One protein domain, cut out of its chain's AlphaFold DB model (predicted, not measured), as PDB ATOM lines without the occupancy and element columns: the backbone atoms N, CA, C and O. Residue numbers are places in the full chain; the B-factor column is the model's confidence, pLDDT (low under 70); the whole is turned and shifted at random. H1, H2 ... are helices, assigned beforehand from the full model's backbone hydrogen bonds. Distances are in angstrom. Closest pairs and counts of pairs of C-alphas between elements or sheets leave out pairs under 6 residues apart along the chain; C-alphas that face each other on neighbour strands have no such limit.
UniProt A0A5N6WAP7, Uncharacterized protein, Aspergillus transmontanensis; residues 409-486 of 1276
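AT A GLANCE: This is residues 409 to 486 of the 1276 residues of an uncharacterized protein of Aspergillus transmontanensis (UniProt A0A5N6WAP7). A long helix, H4, runs beside a shorter one, H2, with its first part packed on H2 and its last residues, 479 to 486, sticking out as an arm. H1 stands nearly square to both near the beginning of H2, and the loop of residues 423 to 446 makes a long unnamed stretch before H2. The printed part has 78 residues, with four named helices in the order H1, H2, H3, H4 and no named strand; the class is all helix. It is compact, with a radius of gyration of the C-alphas of 12.5 A, and spans 37 by 25 by 23 A.

HOW THE PARTS SIT: H1, residues 414 to 422, touches H2, residues 447 to 456; the closest C-alphas, of Asp 421 and Gly 448, are 4.0 A apart. Their lines are about perpendicular, at 84 degrees. H3, residues 458 to 461, is close to H2 but not clearly touching; the closest C-alphas, of Ala 454 and Leu 461, are 6.9 A apart. H4, residues 466 to 486, touches H2 with residues 466 to 473 alone, at a shallow tilt of 8 degrees, opposite ways; the closest C-alphas, of Lys 451 and Leu 466, are 6.3 A apart. H1 and H4 are close but not clearly touching, with the C-alphas of Met 420 and Gln 473 closest at 7.1 A. H1 and H3 are apart. In H1, H2 and H4 every O i to N i+4 pair is within hydrogen-bond range; H3 is too short for such a pair, and its one O i to N i+3 pair is not within range.

IN THESE COORDINATES: H1 begins at C-alpha 414, (40.796, -37.778, 5.998), and is 13.1 A long. H2 is 13.9 A and H3 6.0 A long. H4, 30.2 A, ends at C-alpha 486, (32.686, -61.672, 13.081).

THE WHOLE: The two C-alphas farthest apart, of Gln 459 and Glu 486, are 38.7 A apart. The printed part has no cut. The link from H1 to H2 is long, with 24 residues; those from H2 to H3 and H3 to H4 are tight. Mean pLDDT of the printed part is 71.7; residues under 70 include 427 to 440 and 482 to 486.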
ATOM      1  N   GLY A 409      32.554 -48.887  -2.432       52.72
ATOM      2  CA  GLY A 409      31.800 -47.700  -2.004       52.72
ATOM      3  C   GLY A 409      32.270 -47.094  -0.679       52.72
ATOM      4  O   GLY A 409      31.580 -46.239  -0.133       52.72
ATOM      5  N   LEU A 410      33.401 -47.551  -0.122       58.03
ATOM      6  CA  LEU A 410      33.884 -47.073   1.172       58.03
ATOM      7  C   LEU A 410      34.736 -45.807   0.991       58.03
ATOM      8  O   LEU A 410      35.923 -45.869   0.649       58.03
ATOM      9  N   GLU A 411      34.131 -44.644   1.216       58.50
ATOM     10  CA  GLU A 411      34.879 -43.405   1.422       58.50
ATOM     11  C   GLU A 411      35.501 -43.388   2.819       58.50
ATOM     12  O   GLU A 411      34.840 -43.684   3.811       58.50
ATOM     13  N   MET A 412      36.796 -43.070   2.882       60.50
ATOM     14  CA  MET A 412      37.509 -42.858   4.139       60.50
ATOM     15  C   MET A 412      37.533 -41.365   4.430       60.50
ATOM     16  O   MET A 412      37.992 -40.588   3.593       60.50
ATOM     17  N   SER A 413      37.122 -40.977   5.636       76.31
ATOM     18  CA  SER A 413      37.374 -39.620   6.129       76.31
ATOM     19  C   SER A 413      38.890 -39.347   6.186       76.31
ATOM     20  O   SER A 413      39.638 -40.263   6.546       76.31
ATOM     21  N   PRO A 414      39.377 -38.123   5.895       73.06
ATOM     22  CA  PRO A 414      40.796 -37.778   5.998       73.06
ATOM     23  C   PRO A 414      41.440 -38.153   7.339       73.06
ATOM     24  O   PRO A 414      42.601 -38.551   7.367       73.06
ATOM     25  N   ASP A 415      40.700 -38.084   8.446       75.75
ATOM     26  CA  ASP A 415      41.197 -38.484   9.768       75.75
ATOM     27  C   ASP A 415      41.275 -40.006   9.931       75.75
ATOM     28  O   ASP A 415      42.266 -40.525  10.436       75.75
ATOM     29  N   GLN A 416      40.328 -40.743   9.350       77.19
ATOM     30  CA  GLN A 416      40.379 -42.205   9.282       77.19
ATOM     31  C   GLN A 416      41.568 -42.704   8.438       77.19
ATOM     32  O   GLN A 416      42.120 -43.768   8.716       77.19
ATOM     33  N   ILE A 417      42.017 -41.921   7.445       80.19
ATOM     34  CA  ILE A 417      43.278 -42.171   6.725       80.19
ATOM     35  C   ILE A 417      44.482 -41.958   7.659       80.19
ATOM     36  O   ILE A 417      45.382 -42.797   7.667       80.19
ATOM     37  N   LYS A 418      44.493 -40.897   8.486       82.50
ATOM     38  CA  LYS A 418      45.564 -40.637   9.475       82.50
ATOM     39  C   LYS A 418      45.658 -41.743  10.533       82.50
ATOM     40  O   LYS A 418      46.765 -42.138  10.892       82.50
ATOM     41  N   ASP A 419      44.531 -42.274  11.005       82.38
ATOM     42  CA  ASP A 419      44.516 -43.403  11.946       82.38
ATOM     43  C   ASP A 419      45.017 -44.694  11.297       82.38
ATOM     44  O   ASP A 419      45.885 -45.378  11.845       82.38
ATOM     45  N   MET A 420      44.561 -44.996  10.077       81.81
ATOM     46  CA  MET A 420      45.112 -46.115   9.312       81.81
ATOM     47  C   MET A 420      46.603 -45.928   8.987       81.81
ATOM     48  O   MET A 420      47.296 -46.928   8.829       81.81
ATOM     49  N   ASP A 421      47.120 -44.695   8.929       87.75
ATOM     50  CA  ASP A 421      48.546 -44.387   8.728       87.75
ATOM     51  C   ASP A 421      49.430 -44.649   9.949       87.75
ATOM     52  O   ASP A 421      50.640 -44.868   9.799       87.75
ATOM     53  N   ARG A 422      48.828 -44.709  11.142       85.00
ATOM     54  CA  ARG A 422      49.478 -45.187  12.369       85.00
ATOM     55  C   ARG A 422      49.522 -46.712  12.432       85.00
ATOM     56  O   ARG A 422      50.443 -47.260  13.035       85.00
ATOM     57  N   LEU A 423      48.576 -47.405  11.793       84.94
ATOM     58  CA  LEU A 423      48.592 -48.865  11.735       84.94
ATOM     59  C   LEU A 423      49.685 -49.380  10.782       84.94
ATOM     60  O   LEU A 423      49.898 -48.821   9.701       84.94
ATOM     61  N   PRO A 424      50.347 -50.493  11.141       81.62
ATOM     62  CA  PRO A 424      51.066 -51.313  10.186       81.62
ATOM     63  C   PRO A 424      50.284 -51.710   8.923       81.62
ATOM     64  O   PRO A 424      49.050 -51.707   8.893       81.62
ATOM     65  N   PHE A 425      51.016 -52.033   7.855       81.19
ATOM     66  CA  PHE A 425      50.445 -52.605   6.632       81.19
ATOM     67  C   PHE A 425      50.695 -54.121   6.574       81.19
ATOM     68  O   PHE A 425      51.778 -54.579   6.949       81.19
ATOM     69  N   PRO A 426      49.744 -54.934   6.072       74.75
ATOM     70  CA  PRO A 426      50.004 -56.344   5.805       74.75
ATOM     71  C   PRO A 426      51.030 -56.483   4.662       74.75
ATOM     72  O   PRO A 426      50.736 -56.060   3.539       74.75
ATOM     73  N   PRO A 427      52.213 -57.097   4.876       66.25
ATOM     74  CA  PRO A 427      53.246 -57.198   3.836       66.25
ATOM     75  C   PRO A 427      52.770 -57.989   2.605       66.25
ATOM     76  O   PRO A 427      53.201 -57.710   1.485       66.25
ATOM     77  N   SER A 428      51.804 -58.893   2.804       69.56
ATOM     78  CA  SER A 428      51.109 -59.682   1.780       69.56
ATOM     79  C   SER A 428      50.506 -58.855   0.636       69.56
ATOM     80  O   SER A 428      50.292 -59.382  -0.453       69.56
ATOM     81  N   ILE A 429      50.210 -57.570   0.870       65.88
ATOM     82  CA  ILE A 429      49.649 -56.658  -0.139       65.88
ATOM     83  C   ILE A 429      50.698 -56.288  -1.196       65.88
ATOM     84  O   ILE A 429      50.376 -56.188  -2.380       65.88
ATOM     85  N   LEU A 430      51.957 -56.112  -0.785       64.94
ATOM     86  CA  LEU A 430      53.041 -55.695  -1.676       64.94
ATOM     87  C   LEU A 430      53.678 -56.891  -2.388       64.94
ATOM     88  O   LEU A 430      53.968 -56.811  -3.579       64.94
ATOM     89  N   SER A 431      53.810 -58.030  -1.700       57.78
ATOM     90  CA  SER A 431      54.367 -59.267  -2.270       57.78
ATOM     91  C   SER A 431      53.500 -59.919  -3.356       57.78
ATOM     92  O   SER A 431      53.916 -60.910  -3.947       57.78
ATOM     93  N   ASN A 432      52.292 -59.405  -3.607       54.00
ATOM     94  CA  ASN A 432      51.365 -59.917  -4.622       54.00
ATOM     95  C   ASN A 432      51.447 -59.149  -5.963       54.00
ATOM     96  O   ASN A 432      50.634 -59.379  -6.855       54.00
ATOM     97  N   ASN A 433      52.408 -58.224  -6.117       55.03
ATOM     98  CA  ASN A 433      52.712 -57.551  -7.385       55.03
ATOM     99  C   ASN A 433      54.053 -58.052  -7.959       55.03
ATOM    100  O   ASN A 433      55.090 -57.806  -7.345       55.03
ATOM    101  N   PRO A 434      54.082 -58.677  -9.154       54.75
ATOM    102  CA  PRO A 434      55.315 -59.212  -9.741       54.75
ATOM    103  C   PRO A 434      56.284 -58.132 -10.259       54.75
ATOM    104  O   PRO A 434      57.423 -58.447 -10.584       54.75
ATOM    105  N   ASN A 435      55.850 -56.869 -10.328       53.81
ATOM    106  CA  ASN A 435      56.620 -55.759 -10.901       53.81
ATOM    107  C   ASN A 435      57.408 -54.934  -9.864       53.81
ATOM    108  O   ASN A 435      57.972 -53.908 -10.236       53.81
ATOM    109  N   VAL A 436      57.430 -55.316  -8.581       56.69
ATOM    110  CA  VAL A 436      58.151 -54.579  -7.522       56.69
ATOM    111  C   VAL A 436      59.576 -55.147  -7.382       56.69
ATOM    112  O   VAL A 436      59.732 -56.226  -6.811       56.69
ATOM    113  N   PRO A 437      60.633 -54.466  -7.876       47.16
ATOM    114  CA  PRO A 437      61.986 -55.031  -7.960       47.16
ATOM    115  C   PRO A 437      62.764 -55.026  -6.634       47.16
ATOM    116  O   PRO A 437      63.917 -55.453  -6.599       47.16
ATOM    117  N   SER A 438      62.202 -54.505  -5.541       53.81
ATOM    118  CA  SER A 438      62.862 -54.500  -4.230       53.81
ATOM    119  C   SER A 438      61.852 -54.524  -3.082       53.81
ATOM    120  O   SER A 438      60.861 -53.793  -3.129       53.81
ATOM    121  N   PRO A 439      62.085 -55.328  -2.026       60.97
ATOM    122  CA  PRO A 439      61.245 -55.302  -0.838       60.97
ATOM    123  C   PRO A 439      61.388 -53.953  -0.126       60.97
ATOM    124  O   PRO A 439      62.495 -53.431   0.017       60.97
ATOM    125  N   VAL A 440      60.269 -53.416   0.361       66.50
ATOM    126  CA  VAL A 440      60.251 -52.171   1.142       66.50
ATOM    127  C   VAL A 440      61.203 -52.296   2.348       66.50
ATOM    128  O   VAL A 440      61.174 -53.330   3.026       66.50
ATOM    129  N   PRO A 441      62.055 -51.291   2.633       72.06
ATOM    130  CA  PRO A 441      63.030 -51.366   3.718       72.06
ATOM    131  C   PRO A 441      62.406 -51.744   5.069       72.06
ATOM    132  O   PRO A 441      61.429 -51.142   5.502       72.06
ATOM    133  N   LYS A 442      63.017 -52.704   5.781       67.00
ATOM    134  CA  LYS A 442      62.474 -53.362   6.997       67.00
ATOM    135  C   LYS A 442      62.118 -52.432   8.178       67.00
ATOM    136  O   LYS A 442      61.536 -52.894   9.160       67.00
ATOM    137  N   HIS A 443      62.504 -51.155   8.122       75.56
ATOM    138  CA  HIS A 443      62.143 -50.139   9.114       75.56
ATOM    139  C   HIS A 443      60.766 -49.502   8.848       75.56
ATOM    140  O   HIS A 443      60.125 -49.043   9.790       75.56
ATOM    141  N   ILE A 444      60.289 -49.516   7.598       80.12
ATOM    142  CA  ILE A 444      58.947 -49.075   7.206       80.12
ATOM    143  C   ILE A 444      57.958 -50.181   7.562       80.12
ATOM    144  O   ILE A 444      57.994 -51.278   7.004       80.12
ATOM    145  N   LYS A 445      57.080 -49.887   8.521       79.00
ATOM    146  CA  LYS A 445      56.073 -50.816   9.038       79.00
ATOM    147  C   LYS A 445      54.657 -50.267   8.917       79.00
ATOM    148  O   LYS A 445      53.762 -51.070   8.688       79.00
ATOM    149  N   THR A 446      54.442 -48.950   9.040       88.56
ATOM    150  CA  THR A 446      53.103 -48.320   8.974       88.56
ATOM    151  C   THR A 446      52.675 -47.903   7.575       88.56
ATOM    152  O   THR A 446      53.519 -47.660   6.713       88.56
ATOM    153  N   TRP A 447      51.364 -47.799   7.334       86.75
ATOM    154  CA  TRP A 447      50.841 -47.245   6.079       86.75
ATOM    155  C   TRP A 447      51.317 -45.809   5.838       86.75
ATOM    156  O   TRP A 447      51.628 -45.466   4.700       86.75
ATOM    157  N   GLY A 448      51.452 -45.000   6.895       87.81
ATOM    158  CA  GLY A 448      52.014 -43.654   6.804       87.81
ATOM    159  C   GLY A 448      53.463 -43.681   6.325       87.81
ATOM    160  O   GLY A 448      53.800 -43.007   5.356       87.81
ATOM    161  N   GLN A 449      54.300 -44.533   6.926       87.19
ATOM    162  CA  GLN A 449      55.693 -44.734   6.505       87.19
ATOM    163  C   GLN A 449      55.789 -45.295   5.076       87.19
ATOM    164  O   GLN A 449      56.639 -44.861   4.304       87.19
ATOM    165  N   LEU A 450      54.909 -46.228   4.703       83.50
ATOM    166  CA  LEU A 450      54.858 -46.818   3.364       83.50
ATOM    167  C   LEU A 450      54.463 -45.785   2.304       83.50
ATOM    168  O   LEU A 450      55.100 -45.725   1.257       83.50
ATOM    169  N   LYS A 451      53.456 -44.948   2.575       86.88
ATOM    170  CA  LYS A 451      53.036 -43.871   1.668       86.88
ATOM    171  C   LYS A 451      54.069 -42.745   1.599       86.88
ATOM    172  O   LYS A 451      54.352 -42.276   0.506       86.88
ATOM    173  N   GLN A 452      54.700 -42.364   2.713       84.75
ATOM    174  CA  GLN A 452      55.824 -41.414   2.713       84.75
ATOM    175  C   GLN A 452      57.007 -41.940   1.887       84.75
ATOM    176  O   GLN A 452      57.534 -41.221   1.039       84.75
ATOM    177  N   TRP A 453      57.387 -43.208   2.073       81.62
ATOM    178  CA  TRP A 453      58.447 -43.835   1.286       81.62
ATOM    179  C   TRP A 453      58.073 -43.960  -0.195       81.62
ATOM    180  O   TRP A 453      58.927 -43.706  -1.038       81.62
ATOM    181  N   ALA A 454      56.812 -44.267  -0.516       80.62
ATOM    182  CA  ALA A 454      56.295 -44.291  -1.884       80.62
ATOM    183  C   ALA A 454      56.380 -42.920  -2.568       80.62
ATOM    184  O   ALA A 454      56.866 -42.833  -3.689       80.62
ATOM    185  N   THR A 455      55.976 -41.848  -1.878       80.19
ATOM    186  CA  THR A 455      56.096 -40.467  -2.377       80.19
ATOM    187  C   THR A 455      57.559 -40.064  -2.590       80.19
ATOM    188  O   THR A 455      57.864 -39.370  -3.553       80.19
ATOM    189  N   ALA A 456      58.477 -40.530  -1.737       78.38
ATOM    190  CA  ALA A 456      59.913 -40.282  -1.888       78.38
ATOM    191  C   ALA A 456      60.608 -41.197  -2.925       78.38
ATOM    192  O   ALA A 456      61.671 -40.846  -3.428       78.38
ATOM    193  N   ASN A 457      60.041 -42.368  -3.244       70.06
ATOM    194  CA  ASN A 457      60.661 -43.407  -4.082       70.06
ATOM    195  C   ASN A 457      59.670 -44.015  -5.107       70.06
ATOM    196  O   ASN A 457      59.566 -45.245  -5.196       70.06
ATOM    197  N   PRO A 458      58.945 -43.211  -5.915       66.94
ATOM    198  CA  PRO A 458      57.822 -43.699  -6.728       66.94
ATOM    199  C   PRO A 458      58.220 -44.765  -7.762       66.94
ATOM    200  O   PRO A 458      57.423 -45.642  -8.096       66.94
ATOM    201  N   GLN A 459      59.480 -44.754  -8.211       63.97
ATOM    202  CA  GLN A 459      60.027 -45.722  -9.170       63.97
ATOM    203  C   GLN A 459      60.106 -47.150  -8.594       63.97
ATOM    204  O   GLN A 459      59.957 -48.131  -9.322       63.97
ATOM    205  N   VAL A 460      60.356 -47.287  -7.287       62.59
ATOM    206  CA  VAL A 460      60.742 -48.567  -6.654       62.59
ATOM    207  C   VAL A 460      59.532 -49.482  -6.420       62.59
ATOM    208  O   VAL A 460      59.677 -50.690  -6.255       62.59
ATOM    209  N   LEU A 461      58.319 -48.928  -6.471       60.56
ATOM    210  CA  LEU A 461      57.059 -49.641  -6.252       60.56
ATOM    211  C   LEU A 461      56.408 -50.204  -7.529       60.56
ATOM    212  O   LEU A 461      55.239 -50.585  -7.496       60.56
ATOM    213  N   GLY A 462      57.122 -50.276  -8.657       57.84
ATOM    214  CA  GLY A 462      56.663 -51.038  -9.830       57.84
ATOM    215  C   GLY A 462      55.348 -50.550 -10.455       57.84
ATOM    216  O   GLY A 462      54.600 -51.344 -11.028       57.84
ATOM    217  N   GLY A 463      55.023 -49.262 -10.297       60.41
ATOM    218  CA  GLY A 463      53.748 -48.677 -10.724       60.41
ATOM    219  C   GLY A 463      52.607 -48.768  -9.698       60.41
ATOM    220  O   GLY A 463      51.446 -48.533 -10.059       60.41
ATOM    221  N   ILE A 464      52.886 -49.095  -8.429       66.19
ATOM    222  CA  ILE A 464      51.939 -48.896  -7.319       66.19
ATOM    223  C   ILE A 464      51.995 -47.428  -6.865       66.19
ATOM    224  O   ILE A 464      52.784 -47.054  -6.004       66.19
ATOM    225  N   ASP A 465      51.134 -46.607  -7.464       72.44
ATOM    226  CA  ASP A 465      50.905 -45.210  -7.083       72.44
ATOM    227  C   ASP A 465      50.323 -45.056  -5.656       72.44
ATOM    228  O   ASP A 465      49.694 -45.975  -5.116       72.44
ATOM    229  N   LEU A 466      50.462 -43.861  -5.074       76.81
ATOM    230  CA  LEU A 466      49.883 -43.468  -3.786       76.81
ATOM    231  C   LEU A 466      48.372 -43.770  -3.687       76.81
ATOM    232  O   LEU A 466      47.914 -44.272  -2.660       76.81
ATOM    233  N   GLN A 467      47.601 -43.563  -4.760       76.81
ATOM    234  CA  GLN A 467      46.173 -43.904  -4.829       76.81
ATOM    235  C   GLN A 467      45.914 -45.413  -4.734       76.81
ATOM    236  O   GLN A 467      44.930 -45.846  -4.127       76.81
ATOM    237  N   LYS A 468      46.810 -46.249  -5.274       77.25
ATOM    238  CA  LYS A 468      46.715 -47.711  -5.121       77.25
ATOM    239  C   LYS A 468      47.027 -48.123  -3.682       77.25
ATOM    240  O   LYS A 468      46.321 -48.973  -3.149       77.25
ATOM    241  N   LEU A 469      47.996 -47.479  -3.022       80.25
ATOM    242  CA  LEU A 469      48.254 -47.691  -1.591       80.25
ATOM    243  C   LEU A 469      47.047 -47.299  -0.725       80.25
ATOM    244  O   LEU A 469      46.633 -48.096   0.112       80.25
ATOM    245  N   VAL A 470      46.418 -46.144  -0.972       83.31
ATOM    246  CA  VAL A 470      45.172 -45.746  -0.284       83.31
ATOM    247  C   VAL A 470      44.019 -46.715  -0.594       83.31
ATOM    248  O   VAL A 470      43.243 -47.053   0.296       83.31
ATOM    249  N   THR A 471      43.933 -47.257  -1.812       81.56
ATOM    250  CA  THR A 471      42.943 -48.298  -2.157       81.56
ATOM    251  C   THR A 471      43.168 -49.590  -1.362       81.56
ATOM    252  O   THR A 471      42.216 -50.185  -0.855       81.56
ATOM    253  N   PHE A 472      44.421 -50.022  -1.195       80.81
ATOM    254  CA  PHE A 472      44.743 -51.176  -0.352       80.81
ATOM    255  C   PHE A 472      44.519 -50.895   1.145       80.81
ATOM    256  O   PHE A 472      44.094 -51.789   1.875       80.81
ATOM    257  N   GLN A 473      44.723 -49.654   1.590       81.50
ATOM    258  CA  GLN A 473      44.403 -49.196   2.942       81.50
ATOM    259  C   GLN A 473      42.886 -49.225   3.208       81.50
ATOM    260  O   GLN A 473      42.460 -49.750   4.237       81.50
ATOM    261  N   LYS A 474      42.059 -48.775   2.248       79.38
ATOM    262  CA  LYS A 474      40.589 -48.921   2.265       79.38
ATOM    263  C   LYS A 474      40.156 -50.389   2.369       79.38
ATOM    264  O   LYS A 474      39.313 -50.722   3.200       79.38
ATOM    265  N   PHE A 475      40.763 -51.276   1.578       77.69
ATOM    266  CA  PHE A 475      40.504 -52.720   1.649       77.69
ATOM    267  C   PHE A 475      40.871 -53.316   3.020       77.69
ATOM    268  O   PHE A 475      40.118 -54.110   3.580       77.69
ATOM    269  N   HIS A 476      42.003 -52.905   3.587       81.06
ATOM    270  CA  HIS A 476      42.469 -53.370   4.889       81.06
ATOM    271  C   HIS A 476      41.588 -52.866   6.051       81.06
ATOM    272  O   HIS A 476      41.278 -53.649   6.948       81.06
ATOM    273  N   LEU A 477      41.071 -51.629   6.001       81.00
ATOM    274  CA  LEU A 477      40.017 -51.185   6.927       81.00
ATOM    275  C   LEU A 477      38.761 -52.059   6.798       81.00
ATOM    276  O   LEU A 477      38.221 -52.496   7.810       81.00
ATOM    277  N   ALA A 478      38.304 -52.347   5.574       75.81
ATOM    278  CA  ALA A 478      37.146 -53.218   5.362       75.81
ATOM    279  C   ALA A 478      37.371 -54.631   5.942       75.81
ATOM    280  O   ALA A 478      36.439 -55.225   6.480       75.81
ATOM    281  N   GLN A 479      38.608 -55.140   5.909       72.50
ATOM    282  CA  GLN A 479      38.993 -56.395   6.560       72.50
ATOM    283  C   GLN A 479      38.932 -56.305   8.093       72.50
ATOM    284  O   GLN A 479      38.363 -57.197   8.720       72.50
ATOM    285  N   ILE A 480      39.456 -55.228   8.690       76.12
ATOM    286  CA  ILE A 480      39.379 -54.981  10.141       76.12
ATOM    287  C   ILE A 480      37.914 -54.892  10.591       76.12
ATOM    288  O   ILE A 480      37.533 -55.550  11.557       76.12
ATOM    289  N   LEU A 481      37.077 -54.136   9.873       75.00
ATOM    290  CA  LEU A 481      35.649 -53.971  10.175       75.00
ATOM    291  C   LEU A 481      34.864 -55.283  10.026       75.00
ATOM    292  O   LEU A 481      34.038 -55.598  10.883       75.00
ATOM    293  N   ALA A 482      35.133 -56.073   8.982       64.88
ATOM    294  CA  ALA A 482      34.519 -57.388   8.806       64.88
ATOM    295  C   ALA A 482      34.907 -58.349   9.943       64.88
ATOM    296  O   ALA A 482      34.035 -58.980  10.537       64.88
ATOM    297  N   GLN A 483      36.191 -58.396  10.309       60.16
ATOM    298  CA  GLN A 483      36.686 -59.257  11.384       60.16
ATOM    299  C   GLN A 483      36.163 -58.826  12.767       60.16
ATOM    300  O   GLN A 483      35.822 -59.681  13.581       60.16
ATOM    301  N   ASN A 484      36.000 -57.520  13.015       55.97
ATOM    302  CA  ASN A 484      35.314 -57.011  14.210       55.97
ATOM    303  C   ASN A 484      33.849 -57.480  14.262       55.97
ATOM    304  O   ASN A 484      33.364 -57.905  15.307       55.97
ATOM    305  N   LYS A 485      33.158 -57.471  13.117       51.22
ATOM    306  CA  LYS A 485      31.764 -57.922  12.993       51.22
ATOM    307  C   LYS A 485      31.598 -59.442  13.142       51.22
ATOM    308  O   LYS A 485      30.541 -59.888  13.578       51.22
ATOM    309  N   GLU A 486      32.626 -60.225  12.813       42.50
ATOM    310  CA  GLU A 486      32.686 -61.672  13.081       42.50
ATOM    311  C   GLU A 486      33.025 -61.977  14.563       42.50
ATOM    312  O   GLU A 486      32.586 -63.002  15.081       42.50
TER     313      GLU A 486